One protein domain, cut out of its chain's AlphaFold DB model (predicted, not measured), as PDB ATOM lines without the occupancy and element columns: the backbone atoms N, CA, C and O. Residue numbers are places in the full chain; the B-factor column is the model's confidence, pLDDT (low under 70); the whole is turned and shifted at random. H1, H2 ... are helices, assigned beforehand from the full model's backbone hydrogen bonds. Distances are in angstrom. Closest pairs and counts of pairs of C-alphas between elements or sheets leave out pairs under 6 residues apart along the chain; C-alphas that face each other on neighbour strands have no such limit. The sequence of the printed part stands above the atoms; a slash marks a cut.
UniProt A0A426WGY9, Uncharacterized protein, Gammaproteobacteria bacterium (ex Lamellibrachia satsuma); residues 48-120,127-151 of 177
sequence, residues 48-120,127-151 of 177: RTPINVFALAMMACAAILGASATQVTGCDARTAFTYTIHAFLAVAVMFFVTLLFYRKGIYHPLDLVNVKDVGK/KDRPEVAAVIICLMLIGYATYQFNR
ATOM      1  N   ARG A  48     245.994 198.539 217.588       63.47
ATOM      2  CA  ARG A  48     245.579 199.892 217.166       63.47
ATOM      3  C   ARG A  48     245.198 199.945 215.682       63.47
ATOM      4  O   ARG A  48     245.756 200.721 214.912       63.47
ATOM      5  N   THR A  49     244.244 199.121 215.262       74.69
ATOM      6  CA  THR A  49     243.622 199.296 213.956       74.69
ATOM      7  C   THR A  49     242.604 200.437 214.075       74.69
ATOM      8  O   THR A  49     241.788 200.443 215.001       74.69
ATOM      9  N   PRO A  50     242.618 201.422 213.162       74.31
ATOM     10  CA  PRO A  50     241.660 202.537 213.168       74.31
ATOM     11  C   PRO A  50     240.196 202.063 213.109       74.31
ATOM     12  O   PRO A  50     239.295 202.766 213.558       74.31
ATOM     13  N   ILE A  51     239.966 200.838 212.631       80.62
ATOM     14  CA  ILE A  51     238.661 200.172 212.599       80.62
ATOM     15  C   ILE A  51     238.140 199.895 214.009       80.62
ATOM     16  O   ILE A  51     236.976 200.176 214.282       80.62
ATOM     17  N   ASN A  52     238.980 199.379 214.913       80.25
ATOM     18  CA  ASN A  52     238.528 199.028 216.258       80.25
ATOM     19  C   ASN A  52     238.186 200.284 217.077       80.25
ATOM     20  O   ASN A  52     237.200 200.312 217.810       80.25
ATOM     21  N   VAL A  53     238.957 201.361 216.886       84.44
ATOM     22  CA  VAL A  53     238.694 202.667 217.512       84.44
ATOM     23  C   VAL A  53     237.399 203.280 216.983       84.44
ATOM     24  O   VAL A  53     236.570 203.736 217.770       84.44
ATOM     25  N   PHE A  54     237.189 203.258 215.663       86.94
ATOM     26  CA  PHE A  54     235.952 203.757 215.072       86.94
ATOM     27  C   PHE A  54     234.735 202.950 215.531       86.94
ATOM     28  O   PHE A  54     233.733 203.532 215.933       86.94
ATOM     29  N   ALA A  55     234.823 201.617 215.530       86.62
ATOM     30  CA  ALA A  55     233.737 200.751 215.979       86.62
ATOM     31  C   ALA A  55     233.333 201.049 217.432       86.62
ATOM     32  O   ALA A  55     232.145 201.161 217.727       86.62
ATOM     33  N   LEU A  56     234.311 201.254 218.318       88.75
ATOM     34  CA  LEU A  56     234.060 201.611 219.713       88.75
ATOM     35  C   LEU A  56     233.371 202.979 219.843       88.75
ATOM     36  O   LEU A  56     232.404 203.110 220.593       88.75
ATOM     37  N   ALA A  57     233.815 203.977 219.073       90.12
ATOM     38  CA  ALA A  57     233.174 205.288 219.036       90.12
ATOM     39  C   ALA A  57     231.718 205.196 218.541       90.12
ATOM     40  O   ALA A  57     230.813 205.745 219.168       90.12
ATOM     41  N   MET A  58     231.469 204.433 217.472       91.44
ATOM     42  CA  MET A  58     230.122 204.230 216.930       91.44
ATOM     43  C   MET A  58     229.207 203.492 217.904       91.44
ATOM     44  O   MET A  58     228.034 203.844 218.023       91.44
ATOM     45  N   MET A  59     229.734 202.502 218.627       92.75
ATOM     46  CA  MET A  59     228.986 201.765 219.642       92.75
ATOM     47  C   MET A  59     228.573 202.679 220.803       92.75
ATOM     48  O   MET A  59     227.423 202.632 221.241       92.75
ATOM     49  N   ALA A  60     229.469 203.566 221.249       94.31
ATOM     50  CA  ALA A  60     229.163 204.565 222.270       94.31
ATOM     51  C   ALA A  60     228.101 205.574 221.792       94.31
ATOM     52  O   ALA A  60     227.126 205.826 222.500       94.31
ATOM     53  N   CYS A  61     228.234 206.109 220.573       93.75
ATOM     54  CA  CYS A  61     227.246 207.021 219.994       93.75
ATOM     55  C   CYS A  61     225.868 206.362 219.839       93.75
ATOM     56  O   CYS A  61     224.857 206.975 220.181       93.75
ATOM     57  N   ALA A  62     225.817 205.111 219.375       92.88
ATOM     58  CA  ALA A  62     224.572 204.360 219.240       92.88
ATOM     59  C   ALA A  62     223.888 204.134 220.597       92.88
ATOM     60  O   ALA A  62     222.671 204.281 220.697       92.88
ATOM     61  N   ALA A  63     224.658 203.840 221.650       95.69
ATOM     62  CA  ALA A  63     224.125 203.697 223.002       95.69
ATOM     63  C   ALA A  63     223.516 205.010 223.521       95.69
ATOM     64  O   ALA A  63     222.405 205.004 224.049       95.69
ATOM     65  N   ILE A  64     224.203 206.142 223.318       94.88
ATOM     66  CA  ILE A  64     223.706 207.468 223.721       94.88
ATOM     67  C   ILE A  64     222.424 207.815 222.958       94.88
ATOM     68  O   ILE A  64     221.421 208.154 223.583       94.88
ATOM     69  N   LEU A  65     222.421 207.677 221.627       93.88
ATOM     70  CA  LEU A  65     221.239 207.948 220.802       93.88
ATOM     71  C   LEU A  65     220.061 207.037 221.179       93.88
ATOM     72  O   LEU A  65     218.926 207.506 221.251       93.88
ATOM     73  N   GLY A  66     220.329 205.761 221.469       93.44
ATOM     74  CA  GLY A  66     219.324 204.807 221.935       93.44
ATOM     75  C   GLY A  66     218.721 205.197 223.285       93.44
ATOM     76  O   GLY A  66     217.503 205.164 223.444       93.44
ATOM     77  N   ALA A  67     219.548 205.637 224.237       93.12
ATOM     78  CA  ALA A  67     219.069 206.129 225.527       93.12
ATOM     79  C   ALA A  67     218.228 207.408 225.362       93.12
ATOM     80  O   ALA A  67     217.130 207.504 225.916       93.12
ATOM     81  N   SER A  68     218.696 208.362 224.546       92.56
ATOM     82  CA  SER A  68     217.984 209.616 224.272       92.56
ATOM     83  C   SER A  68     216.621 209.392 223.619       92.56
ATOM     84  O   SER A  68     215.678 210.110 223.942       92.56
ATOM     85  N   ALA A  69     216.476 208.368 222.769       92.00
ATOM     86  CA  ALA A  69     215.223 208.058 222.077       92.00
ATOM     87  C   ALA A  69     214.026 207.865 223.024       92.00
ATOM     88  O   ALA A  69     212.889 208.126 222.639       92.00
ATOM     89  N   THR A  70     214.274 207.424 224.261       91.38
ATOM     90  CA  THR A  70     213.216 207.144 225.246       91.38
ATOM     91  C   THR A  70     212.666 208.395 225.937       91.38
ATOM     92  O   THR A  70     211.583 208.338 226.511       91.38
ATOM     93  N   GLN A  71     213.373 209.528 225.869       90.50
ATOM     94  CA  GLN A  71     213.021 210.754 226.602       90.50
ATOM     95  C   GLN A  71     212.443 211.861 225.710       90.50
ATOM     96  O   GLN A  71     212.004 212.894 226.211       90.50
ATOM     97  N   VAL A  72     212.433 211.669 224.389       90.31
ATOM     98  CA  VAL A  72     212.001 212.697 223.439       90.31
ATOM     99  C   VAL A  72     210.475 212.813 223.433       90.31
ATOM    100  O   VAL A  72     209.774 211.990 222.846       90.31
ATOM    101  N   THR A  73     209.966 213.873 224.059       89.25
ATOM    102  CA  THR A  73     208.561 214.287 223.990       89.25
ATOM    103  C   THR A  73     208.436 215.593 223.199       89.25
ATOM    104  O   THR A  73     209.283 216.478 223.290       89.25
ATOM    105  N   GLY A  74     207.392 215.707 222.373       88.69
ATOM    106  CA  GLY A  74     207.138 216.888 221.538       88.69
ATOM    107  C   GLY A  74     207.561 216.750 220.068       88.69
ATOM    108  O   GLY A  74     208.413 215.936 219.705       88.69
ATOM    109  N   CYS A  75     206.920 217.545 219.207       86.00
ATOM    110  CA  CYS A  75     207.103 217.491 217.753       86.00
ATOM    111  C   CYS A  75     208.501 217.987 217.336       86.00
ATOM    112  O   CYS A  75     209.214 217.301 216.596       86.00
ATOM    113  N   ASP A  76     208.937 219.121 217.888       83.81
ATOM    114  CA  ASP A  76     210.226 219.740 217.552       83.81
ATOM    115  C   ASP A  76     211.406 218.867 217.993       83.81
ATOM    116  O   ASP A  76     212.340 218.628 217.226       83.81
ATOM    117  N   ALA A  77     211.326 218.298 219.201       86.88
ATOM    118  CA  ALA A  77     212.353 217.411 219.738       86.88
ATOM    119  C   ALA A  77     212.482 216.113 218.916       86.88
ATOM    120  O   ALA A  77     213.592 215.640 218.671       86.88
ATOM    121  N   ARG A  78     211.365 215.563 218.416       87.38
ATOM    122  CA  ARG A  78     211.365 214.379 217.537       87.38
ATOM    123  C   ARG A  78     211.996 214.670 216.180       87.38
ATOM    124  O   ARG A  78     212.720 213.831 215.640       87.38
ATOM    125  N   THR A  79     211.747 215.860 215.648       87.81
ATOM    126  CA  THR A  79     212.339 216.324 214.392       87.81
ATOM    127  C   THR A  79     213.847 216.523 214.545       87.81
ATOM    128  O   THR A  79     214.618 215.955 213.771       87.81
ATOM    129  N   ALA A  80     214.286 217.213 215.603       87.31
ATOM    130  CA  ALA A  80     215.702 217.381 215.925       87.31
ATOM    131  C   ALA A  80     216.416 216.030 216.113       87.31
ATOM    132  O   ALA A  80     217.470 215.800 215.522       87.31
ATOM    133  N   PHE A  81     215.812 215.096 216.853       92.06
ATOM    134  CA  PHE A  81     216.346 213.744 217.043       92.06
ATOM    135  C   PHE A  81     216.434 212.948 215.732       92.06
ATOM    136  O   PHE A  81     217.379 212.201 215.488       92.06
ATOM    137  N   THR A  82     215.468 213.132 214.834       89.06
ATOM    138  CA  THR A  82     215.518 212.502 213.513       89.06
ATOM    139  C   THR A  82     216.710 213.030 212.712       89.06
ATOM    140  O   THR A  82     217.426 212.232 212.106       89.06
ATOM    141  N   TYR A  83     216.988 214.337 212.750       88.81
ATOM    142  CA  TYR A  83     218.162 214.910 212.084       88.81
ATOM    143  C   TYR A  83     219.484 214.401 212.658       88.81
ATOM    144  O   TYR A  83     220.397 214.106 211.885       88.81
ATOM    145  N   THR A  84     219.591 214.233 213.981       90.81
ATOM    146  CA  THR A  84     220.814 213.682 214.589       90.81
ATOM    147  C   THR A  84     221.056 212.235 214.163       90.81
ATOM    148  O   THR A  84     222.189 211.891 213.823       90.81
ATOM    149  N   ILE A  85     220.008 211.405 214.074       91.75
ATOM    150  CA  ILE A  85     220.112 210.041 213.531       91.75
ATOM    151  C   ILE A  85     220.565 210.057 212.069       91.75
ATOM    152  O   ILE A  85     221.454 209.290 211.701       91.75
ATOM    153  N   HIS A  86     219.983 210.915 211.227       89.31
ATOM    154  CA  HIS A  86     220.361 210.975 209.813       89.31
ATOM    155  C   HIS A  86     221.819 211.408 209.639       89.31
ATOM    156  O   HIS A  86     222.546 210.792 208.861       89.31
ATOM    157  N   ALA A  87     222.270 212.409 210.398       89.31
ATOM    158  CA  ALA A  87     223.668 212.831 210.400       89.31
ATOM    159  C   ALA A  87     224.603 211.694 210.845       89.31
ATOM    160  O   ALA A  87     225.612 211.435 210.191       89.31
ATOM    161  N   PHE A  88     224.245 210.966 211.907       92.06
ATOM    162  CA  PHE A  88     225.017 209.821 212.393       92.06
ATOM    163  C   PHE A  88     225.118 208.701 211.349       92.06
ATOM    164  O   PHE A  88     226.214 208.210 211.073       92.06
ATOM    165  N   LEU A  89     223.999 208.327 210.722       90.62
ATOM    166  CA  LEU A  89     223.975 207.319 209.661       90.62
ATOM    167  C   LEU A  89     224.784 207.760 208.437       90.62
ATOM    168  O   LEU A  89     225.502 206.946 207.863       90.62
ATOM    169  N   ALA A  90     224.725 209.040 208.062       88.06
ATOM    170  CA  ALA A  90     225.517 209.572 206.958       88.06
ATOM    171  C   ALA A  90     227.025 209.454 207.235       88.06
ATOM    172  O   ALA A  90     227.760 208.954 206.385       88.06
ATOM    173  N   VAL A  91     227.480 209.830 208.437       89.69
ATOM    174  CA  VAL A  91     228.888 209.682 208.849       89.69
ATOM    175  C   VAL A  91     229.302 208.209 208.878       89.69
ATOM    176  O   VAL A  91     230.378 207.868 208.387       89.69
ATOM    177  N   ALA A  92     228.437 207.326 209.389       89.75
ATOM    178  CA  ALA A  92     228.678 205.887 209.397       89.75
ATOM    179  C   ALA A  92     228.906 205.353 207.979       89.75
ATOM    180  O   ALA A  92     229.916 204.705 207.705       89.75
ATOM    181  N   VAL A  93     227.980 205.655 207.066       88.69
ATOM    182  CA  VAL A  93     228.036 205.192 205.677       88.69
ATOM    183  C   VAL A  93     229.243 205.776 204.958       88.69
ATOM    184  O   VAL A  93     229.961 205.026 204.303       88.69
ATOM    185  N   MET A  94     229.522 207.074 205.117       86.94
ATOM    186  CA  MET A  94     230.724 207.694 204.556       86.94
ATOM    187  C   MET A  94     231.989 206.970 205.010       86.94
ATOM    188  O   MET A  94     232.840 206.664 204.180       86.94
ATOM    189  N   PHE A  95     232.096 206.636 206.298       86.75
ATOM    190  CA  PHE A  95     233.240 205.899 206.820       86.75
ATOM    191  C   PHE A  95     233.334 204.469 206.266       86.75
ATOM    192  O   PHE A  95     234.415 204.004 205.915       86.75
ATOM    193  N   PHE A  96     232.217 203.752 206.130       86.38
ATOM    194  CA  PHE A  96     232.237 202.424 205.510       86.38
ATOM    195  C   PHE A  96     232.618 202.482 204.028       86.38
ATOM    196  O   PHE A  96     233.408 201.660 203.567       86.38
ATOM    197  N   VAL A  97     232.111 203.464 203.282       86.19
ATOM    198  CA  VAL A  97     232.491 203.683 201.881       86.19
ATOM    199  C   VAL A  97     233.986 203.988 201.789       86.19
ATOM    200  O   VAL A  97     234.680 203.384 200.971       86.19
ATOM    201  N   THR A  98     234.537 204.837 202.661       83.94
ATOM    202  CA  THR A  98     235.984 205.085 202.650       83.94
ATOM    203  C   THR A  98     236.781 203.831 203.008       83.94
ATOM    204  O   THR A  98     237.747 203.530 202.314       83.94
ATOM    205  N   LEU A  99     236.356 203.021 203.982       82.12
ATOM    206  CA  LEU A  99     237.001 201.736 204.279       82.12
ATOM    207  C   LEU A  99     237.000 200.764 203.087       82.12
ATOM    208  O   LEU A  99     238.005 200.093 202.843       82.12
ATOM    209  N   LEU A 100     235.889 200.678 202.349       81.88
ATOM    210  CA  LEU A 100     235.749 199.756 201.217       81.88
ATOM    211  C   LEU A 100     236.653 200.136 200.037       81.88
ATOM    212  O   LEU A 100     237.197 199.251 199.378       81.88
ATOM    213  N   PHE A 101     236.837 201.434 199.784       81.38
ATOM    214  CA  PHE A 101     237.549 201.929 198.601       81.38
ATOM    215  C   PHE A 101     238.970 202.459 198.872       81.38
ATOM    216  O   PHE A 101     239.749 202.559 197.925       81.38
ATOM    217  N   TYR A 102     239.335 202.753 200.129       77.75
ATOM    218  CA  TYR A 102     240.671 203.213 200.560       77.75
ATOM    219  C   TYR A 102     241.403 202.173 201.415       77.75
ATOM    220  O   TYR A 102     242.153 202.500 202.342       77.75
ATOM    221  N   ARG A 103     241.214 200.891 201.097       72.94
ATOM    222  CA  ARG A 103     241.773 199.786 201.876       72.94
ATOM    223  C   ARG A 103     243.299 199.882 202.006       72.94
ATOM    224  O   ARG A 103     243.830 199.612 203.072       72.94
ATOM    225  N   LYS A 104     244.039 200.330 200.987       67.81
ATOM    226  CA  LYS A 104     245.505 200.473 201.125       67.81
ATOM    227  C   LYS A 104     245.967 201.614 202.039       67.81
ATOM    228  O   LYS A 104     247.089 201.553 202.523       67.81
ATOM    229  N   GLY A 105     245.139 202.633 202.283       67.62
ATOM    230  CA  GLY A 105     245.512 203.781 203.122       67.62
ATOM    231  C   GLY A 105     245.352 203.538 204.624       67.62
ATOM    232  O   GLY A 105     245.957 204.240 205.426       67.62
ATOM    233  N   ILE A 106     244.532 202.555 205.004       70.31
ATOM    234  CA  ILE A 106     244.094 202.351 206.394       70.31
ATOM    235  C   ILE A 106     244.764 201.135 207.046       70.31
ATOM    236  O   ILE A 106     244.932 201.102 208.264       70.31
ATOM    237  N   TYR A 107     245.176 200.147 206.253       68.44
ATOM    238  CA  TYR A 107     245.841 198.952 206.761       68.44
ATOM    239  C   TYR A 107     247.357 199.094 206.650       68.44
ATOM    240  O   TYR A 107     247.883 199.469 205.601       68.44
ATOM    241  N   HIS A 108     248.072 198.753 207.725       66.12
ATOM    242  CA  HIS A 108     249.526 198.692 207.686       66.12
ATOM    243  C   HIS A 108     249.956 197.588 206.703       66.12
ATOM    244  O   HIS A 108     249.362 196.505 206.714       66.12
ATOM    245  N   PRO A 109     250.988 197.796 205.862       64.06
ATOM    246  CA  PRO A 109     251.399 196.821 204.848       64.06
ATOM    247  C   PRO A 109     251.717 195.434 205.420       64.06
ATOM    248  O   PRO A 109     251.542 194.450 204.709       64.06
ATOM    249  N   LEU A 110     252.116 195.349 206.695       63.38
ATOM    250  CA  LEU A 110     252.372 194.089 207.411       63.38
ATOM    251  C   LEU A 110     251.099 193.253 207.648       63.38
ATOM    252  O   LEU A 110     251.151 192.033 207.521       63.38
ATOM    253  N   ASP A 111     249.948 193.889 207.892       65.38
ATOM    254  CA  ASP A 111     248.668 193.187 208.081       65.38
ATOM    255  C   ASP A 111     248.103 192.664 206.752       65.38
ATOM    256  O   ASP A 111     247.348 191.693 206.712       65.38
ATOM    257  N   LEU A 112     248.497 193.285 205.636       61.66
ATOM    258  CA  LEU A 112     248.125 192.857 204.288       61.66
ATOM    259  C   LEU A 112     248.907 191.624 203.815       61.66
ATOM    260  O   LEU A 112     248.406 190.912 202.943       61.66
ATOM    261  N   VAL A 113     250.104 191.354 204.355       63.12
ATOM    262  CA  VAL A 113     250.934 190.210 203.930       63.12
ATOM    263  C   VAL A 113     250.270 188.890 204.316       63.12
ATOM    264  O   VAL A 113     250.146 188.012 203.471       63.12
ATOM    265  N   ASN A 114     249.707 188.811 205.525       59.94
ATOM    266  CA  ASN A 114     249.008 187.619 206.017       59.94
ATOM    267  C   ASN A 114     247.707 187.308 205.254       59.94
ATOM    268  O   ASN A 114     247.226 186.180 205.274       59.94
ATOM    269  N   VAL A 115     247.124 188.294 204.565       58.59
ATOM    270  CA  VAL A 115     245.899 188.119 203.757       58.59
ATOM    271  C   VAL A 115     246.231 187.767 202.300       58.59
ATOM    272  O   VAL A 115     245.399 187.211 201.581       58.59
ATOM    273  N   LYS A 116     247.453 188.077 201.844       54.69
ATOM    274  CA  LYS A 116     247.881 187.938 200.445       54.69
ATOM    275  C   LYS A 116     248.011 186.478 200.002       54.69
ATOM    276  O   LYS A 116     247.801 186.192 198.824       54.69
ATOM    277  N   ASP A 117     248.266 185.567 200.938       56.50
ATOM    278  CA  ASP A 117     248.443 184.141 200.646       56.50
ATOM    279  C   ASP A 117     247.126 183.402 200.349       56.50
ATOM    280  O   ASP A 117     247.138 182.374 199.678       56.50
ATOM    281  N   VAL A 118     245.973 183.961 200.738       56.50
ATOM    282  CA  VAL A 118     244.642 183.365 200.491       56.50
ATOM    283  C   VAL A 118     244.037 183.814 199.143       56.50
ATOM    284  O   VAL A 118     243.033 183.278 198.688       56.50
ATOM    285  N   GLY A 119     244.629 184.813 198.473       52.50
ATOM    286  CA  GLY A 119     243.968 185.585 197.410       52.50
ATOM    287  C   GLY A 119     244.645 185.594 196.037       52.50
ATOM    288  O   GLY A 119     244.520 186.593 195.326       52.50
ATOM    289  N   LYS A 120     245.368 184.536 195.642       50.72
ATOM    290  CA  LYS A 120     246.097 184.488 194.354       50.72
ATOM    291  C   LYS A 120     245.220 184.626 193.092       50.72
ATOM    292  O   LYS A 120     245.758 185.005 192.056       50.72
ATOM    293  N   LYS A 127     242.381 197.344 192.815       68.94
ATOM    294  CA  LYS A 127     242.797 198.687 192.405       68.94
ATOM    295  C   LYS A 127     241.951 199.678 193.191       68.94
ATOM    296  O   LYS A 127     240.763 199.801 192.912       68.94
ATOM    297  N   ASP A 128     242.546 200.318 194.199       69.00
ATOM    298  CA  ASP A 128     241.883 201.374 194.965       69.00
ATOM    299  C   ASP A 128     241.416 202.448 193.978       69.00
ATOM    300  O   ASP A 128     242.203 202.950 193.171       69.00
ATOM    301  N   ARG A 129     240.116 202.748 193.990       78.69
ATOM    302  CA  ARG A 129     239.516 203.790 193.151       78.69
ATOM    303  C   ARG A 129     238.926 204.861 194.061       78.69
ATOM    304  O   ARG A 129     237.712 204.874 194.266       78.69
ATOM    305  N   PRO A 130     239.770 205.748 194.618       80.25
ATOM    306  CA  PRO A 130     239.315 206.813 195.511       80.25
ATOM    307  C   PRO A 130     238.279 207.725 194.838       80.25
ATOM    308  O   PRO A 130     237.330 208.178 195.470       80.25
ATOM    309  N   GLU A 131     238.407 207.910 193.525       84.94
ATOM    310  CA  GLU A 131     237.464 208.663 192.696       84.94
ATOM    311  C   GLU A 131     236.041 208.092 192.760       84.94
ATOM    312  O   GLU A 131     235.078 208.845 192.879       84.94
ATOM    313  N   VAL A 132     235.891 206.762 192.751       85.44
ATOM    314  CA  VAL A 132     234.572 206.109 192.805       85.44
ATOM    315  C   VAL A 132     233.914 206.343 194.164       85.44
ATOM    316  O   VAL A 132     232.729 206.662 194.219       85.44
ATOM    317  N   ALA A 133     234.678 206.259 195.255       83.69
ATOM    318  CA  ALA A 133     234.167 206.581 196.585       83.69
ATOM    319  C   ALA A 133     233.727 208.040 196.700       83.69
ATOM    320  O   ALA A 133     232.640 208.299 197.209       83.69
ATOM    321  N   ALA A 134     234.529 208.982 196.196       86.44
ATOM    322  CA  ALA A 134     234.175 210.398 196.201       86.44
ATOM    323  C   ALA A 134     232.866 210.654 195.436       86.44
ATOM    324  O   ALA A 134     231.984 211.344 195.942       86.44
ATOM    325  N   VAL A 135     232.696 210.038 194.261       91.50
ATOM    326  CA  VAL A 135     231.462 210.151 193.467       91.50
ATOM    327  C   VAL A 135     230.258 209.570 194.215       91.50
ATOM    328  O   VAL A 135     229.214 210.216 194.266       91.50
ATOM    329  N   ILE A 136     230.395 208.397 194.843       88.56
ATOM    330  CA  ILE A 136     229.317 207.780 195.636       88.56
ATOM    331  C   ILE A 136     228.933 208.672 196.821       88.56
ATOM    332  O   ILE A 136     227.749 208.915 197.045       88.56
ATOM    333  N   ILE A 137     229.916 209.199 197.554       88.44
ATOM    334  CA  ILE A 137     229.683 210.086 198.700       88.44
ATOM    335  C   ILE A 137     228.965 211.368 198.255       88.44
ATOM    336  O   ILE A 137     227.976 211.760 198.874       88.44
ATOM    337  N   CYS A 138     229.403 211.987 197.155       89.31
ATOM    338  CA  CYS A 138     228.741 213.162 196.588       89.31
ATOM    339  C   CYS A 138     227.301 212.862 196.155       89.31
ATOM    340  O   CYS A 138     226.404 213.639 196.467       89.31
ATOM    341  N   LEU A 139     227.053 211.728 195.491       91.50
ATOM    342  CA  LEU A 139     225.700 211.319 195.100       91.50
ATOM    343  C   LEU A 139     224.788 211.114 196.313       91.50
ATOM    344  O   LEU A 139     223.641 211.558 196.289       91.50
ATOM    345  N   MET A 140     225.290 210.496 197.387       87.75
ATOM    346  CA  MET A 140     224.519 210.339 198.624       87.75
ATOM    347  C   MET A 140     224.198 211.689 199.273       87.75
ATOM    348  O   MET A 140     223.065 211.897 199.701       87.75
ATOM    349  N   LEU A 141     225.159 212.617 199.315       87.25
ATOM    350  CA  LEU A 141     224.944 213.963 199.853       87.25
ATOM    351  C   LEU A 141     223.928 214.762 199.039       87.25
ATOM    352  O   LEU A 141     223.040 215.377 199.622       87.25
ATOM    353  N   ILE A 142     224.031 214.731 197.709       91.38
ATOM    354  CA  ILE A 142     223.091 215.414 196.813       91.38
ATOM    355  C   ILE A 142     221.695 214.813 196.974       91.38
ATOM    356  O   ILE A 142     220.744 215.552 197.199       91.38
ATOM    357  N   GLY A 143     221.573 213.482 196.943       89.00
ATOM    358  CA  GLY A 143     220.293 212.803 197.143       89.00
ATOM    359  C   GLY A 143     219.657 213.147 198.491       89.00
ATOM    360  O   GLY A 143     218.460 213.425 198.556       89.00
ATOM    361  N   TYR A 144     220.457 213.207 199.557       85.75
ATOM    362  CA  TYR A 144     219.983 213.608 200.879       85.75
ATOM    363  C   TYR A 144     219.586 215.091 200.945       85.75
ATOM    364  O   TYR A 144     218.554 215.422 201.529       85.75
ATOM    365  N   ALA A 145     220.353 215.983 200.317       86.31
ATOM    366  CA  ALA A 145     220.028 217.404 200.237       86.31
ATOM    367  C   ALA A 145     218.719 217.640 199.466       86.31
ATOM    368  O   ALA A 145     217.850 218.364 199.945       86.31
ATOM    369  N   THR A 146     218.531 216.978 198.320       90.12
ATOM    370  CA  THR A 146     217.281 217.037 197.548       90.12
ATOM    371  C   THR A 146     216.105 216.458 198.332       90.12
ATOM    372  O   THR A 146     215.015 217.027 198.315       90.12
ATOM    373  N   TYR A 147     216.316 215.355 199.058       87.25
ATOM    374  CA  TYR A 147     215.292 214.772 199.923       87.25
ATOM    375  C   TYR A 147     214.849 215.739 201.023       87.25
ATOM    376  O   TYR A 147     213.650 215.879 201.254       87.25
ATOM    377  N   GLN A 148     215.787 216.432 201.673       83.69
ATOM    378  CA  GLN A 148     215.450 217.438 202.680       83.69
ATOM    379  C   GLN A 148     214.720 218.640 202.082       83.69
ATOM    380  O   GLN A 148     213.751 219.107 202.668       83.69
ATOM    381  N   PHE A 149     215.142 219.104 200.906       87.56
ATOM    382  CA  PHE A 149     214.541 220.269 200.258       87.56
ATOM    383  C   PHE A 149     213.070 220.049 199.878       87.56
ATOM    384  O   PHE A 149     212.266 220.973 199.936       87.56
ATOM    385  N   ASN A 150     212.705 218.817 199.518       87.69
ATOM    386  CA  ASN A 150     211.343 218.470 199.110       87.69
ATOM    387  C   ASN A 150     210.449 218.008 200.269       87.69
ATOM    388  O   ASN A 150     209.303 217.615 200.034       87.69
ATOM    389  N   ARG A 151     210.954 217.991 201.507       81.12
ATOM    390  CA  ARG A 151     210.194 217.473 202.642       81.12
ATOM    391  C   ARG A 151     209.348 218.594 203.261       81.12
ATOM    392  O   ARG A 151     209.921 219.592 203.686       81.12
TER     393      ARG A 151
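This is residues 48 to 120 and 127 to 151 of the 177 residues of an uncharacterized protein of Gammaproteobacteria bacterium (ex Lamellibrachia satsuma) (UniProt A0A426WGY9). Three long helices, H1, H2 and H5, lie side by side in a loose, flat row with H2 in the middle, and their contacts are few. H2 runs opposite ways to both of its neighbours; the short H3 sits by the end of H2 where residue 101 lies, H4 lies farther out, and residues 113 to 120 stick out there. The printed part has 98 residues with five named helices, H1 to H5 in order along the chain, and no named strand; its class is all helix. The whole is loose, with a radius of gyration of the C-alphas of 17.8 A, and elongated, spanning 56 by 30 by 17 A.

The printed part begins at Arg 48, and H1 takes residues 50 to 69, from C-alpha 50 at (241.660, 202.537, 213.168), over 28.4 A. H2 is the longest helix, residues 75 to 101, 39.2 A from first to last C-alpha, ending with C-alpha 101 at (237.549, 201.929, 198.601). H3, residues 103 to 106, measures 5.7 A, and H4, residues 109 to 116, measures 10.5 A. After the cut, H5 takes residues 130 to 149, 28.6 A, and ends with C-alpha 149 at (214.541, 220.269, 200.258).

H1 and H2 form a helical hairpin and run opposite ways at a shallow tilt of 14 degrees. They only just touch, with 3 pairs of C-alphas within 8 A; the closest C-alphas are those of Leu 65 and Ile 85, 7.6 A apart, and H2 touches H1 with residues 81 to 92 alone. H2 touches H5 with residues 94 to 101 alone, and H5 touches H2 with residues 130 to 137 alone. The closest C-alphas of these two are those of Phe 101 and Pro 130, 6.0 A apart; H2 and H5 run opposite ways at a shallow tilt of 14 degrees. H1 and H5 are apart. H3 is close to but not clearly touching H1, the closest C-alphas being those of Pro 50 and Ile 106 at 7.2 A. It is also close to but not clearly touching H2, the closest being those of Leu 99 and Ile 106 at 7.4 A. H3 and H4 meet only through their link, and H4 is apart from H1, H2 and H5. In H1, H2 and H5 every O i to N i+4 pair is within hydrogen-bond range, in H4 2 of 4 are, and H3 is too short for such a pair.

The two C-alphas farthest apart, those of Gly 74 and Lys 120, are 57.5 A apart. Residues 121 to 126 are not printed, and C-alphas 120 and 127 are 14.7 A apart across this cut, which lies in the link from H4 to H5. The links H1 to H2, H2 to H3 and H3 to H4 are tight. Residues 113 to 120, of which 113 to 116 belong to H4, and residues 145 to 151, of which 145 to 149 belong to H5, stand free. The mean pLDDT of the printed part is 82.4, and 19 residues are under 70: residue 48, residues 104 to 105, residues 107 to 120 and residues 127 to 128.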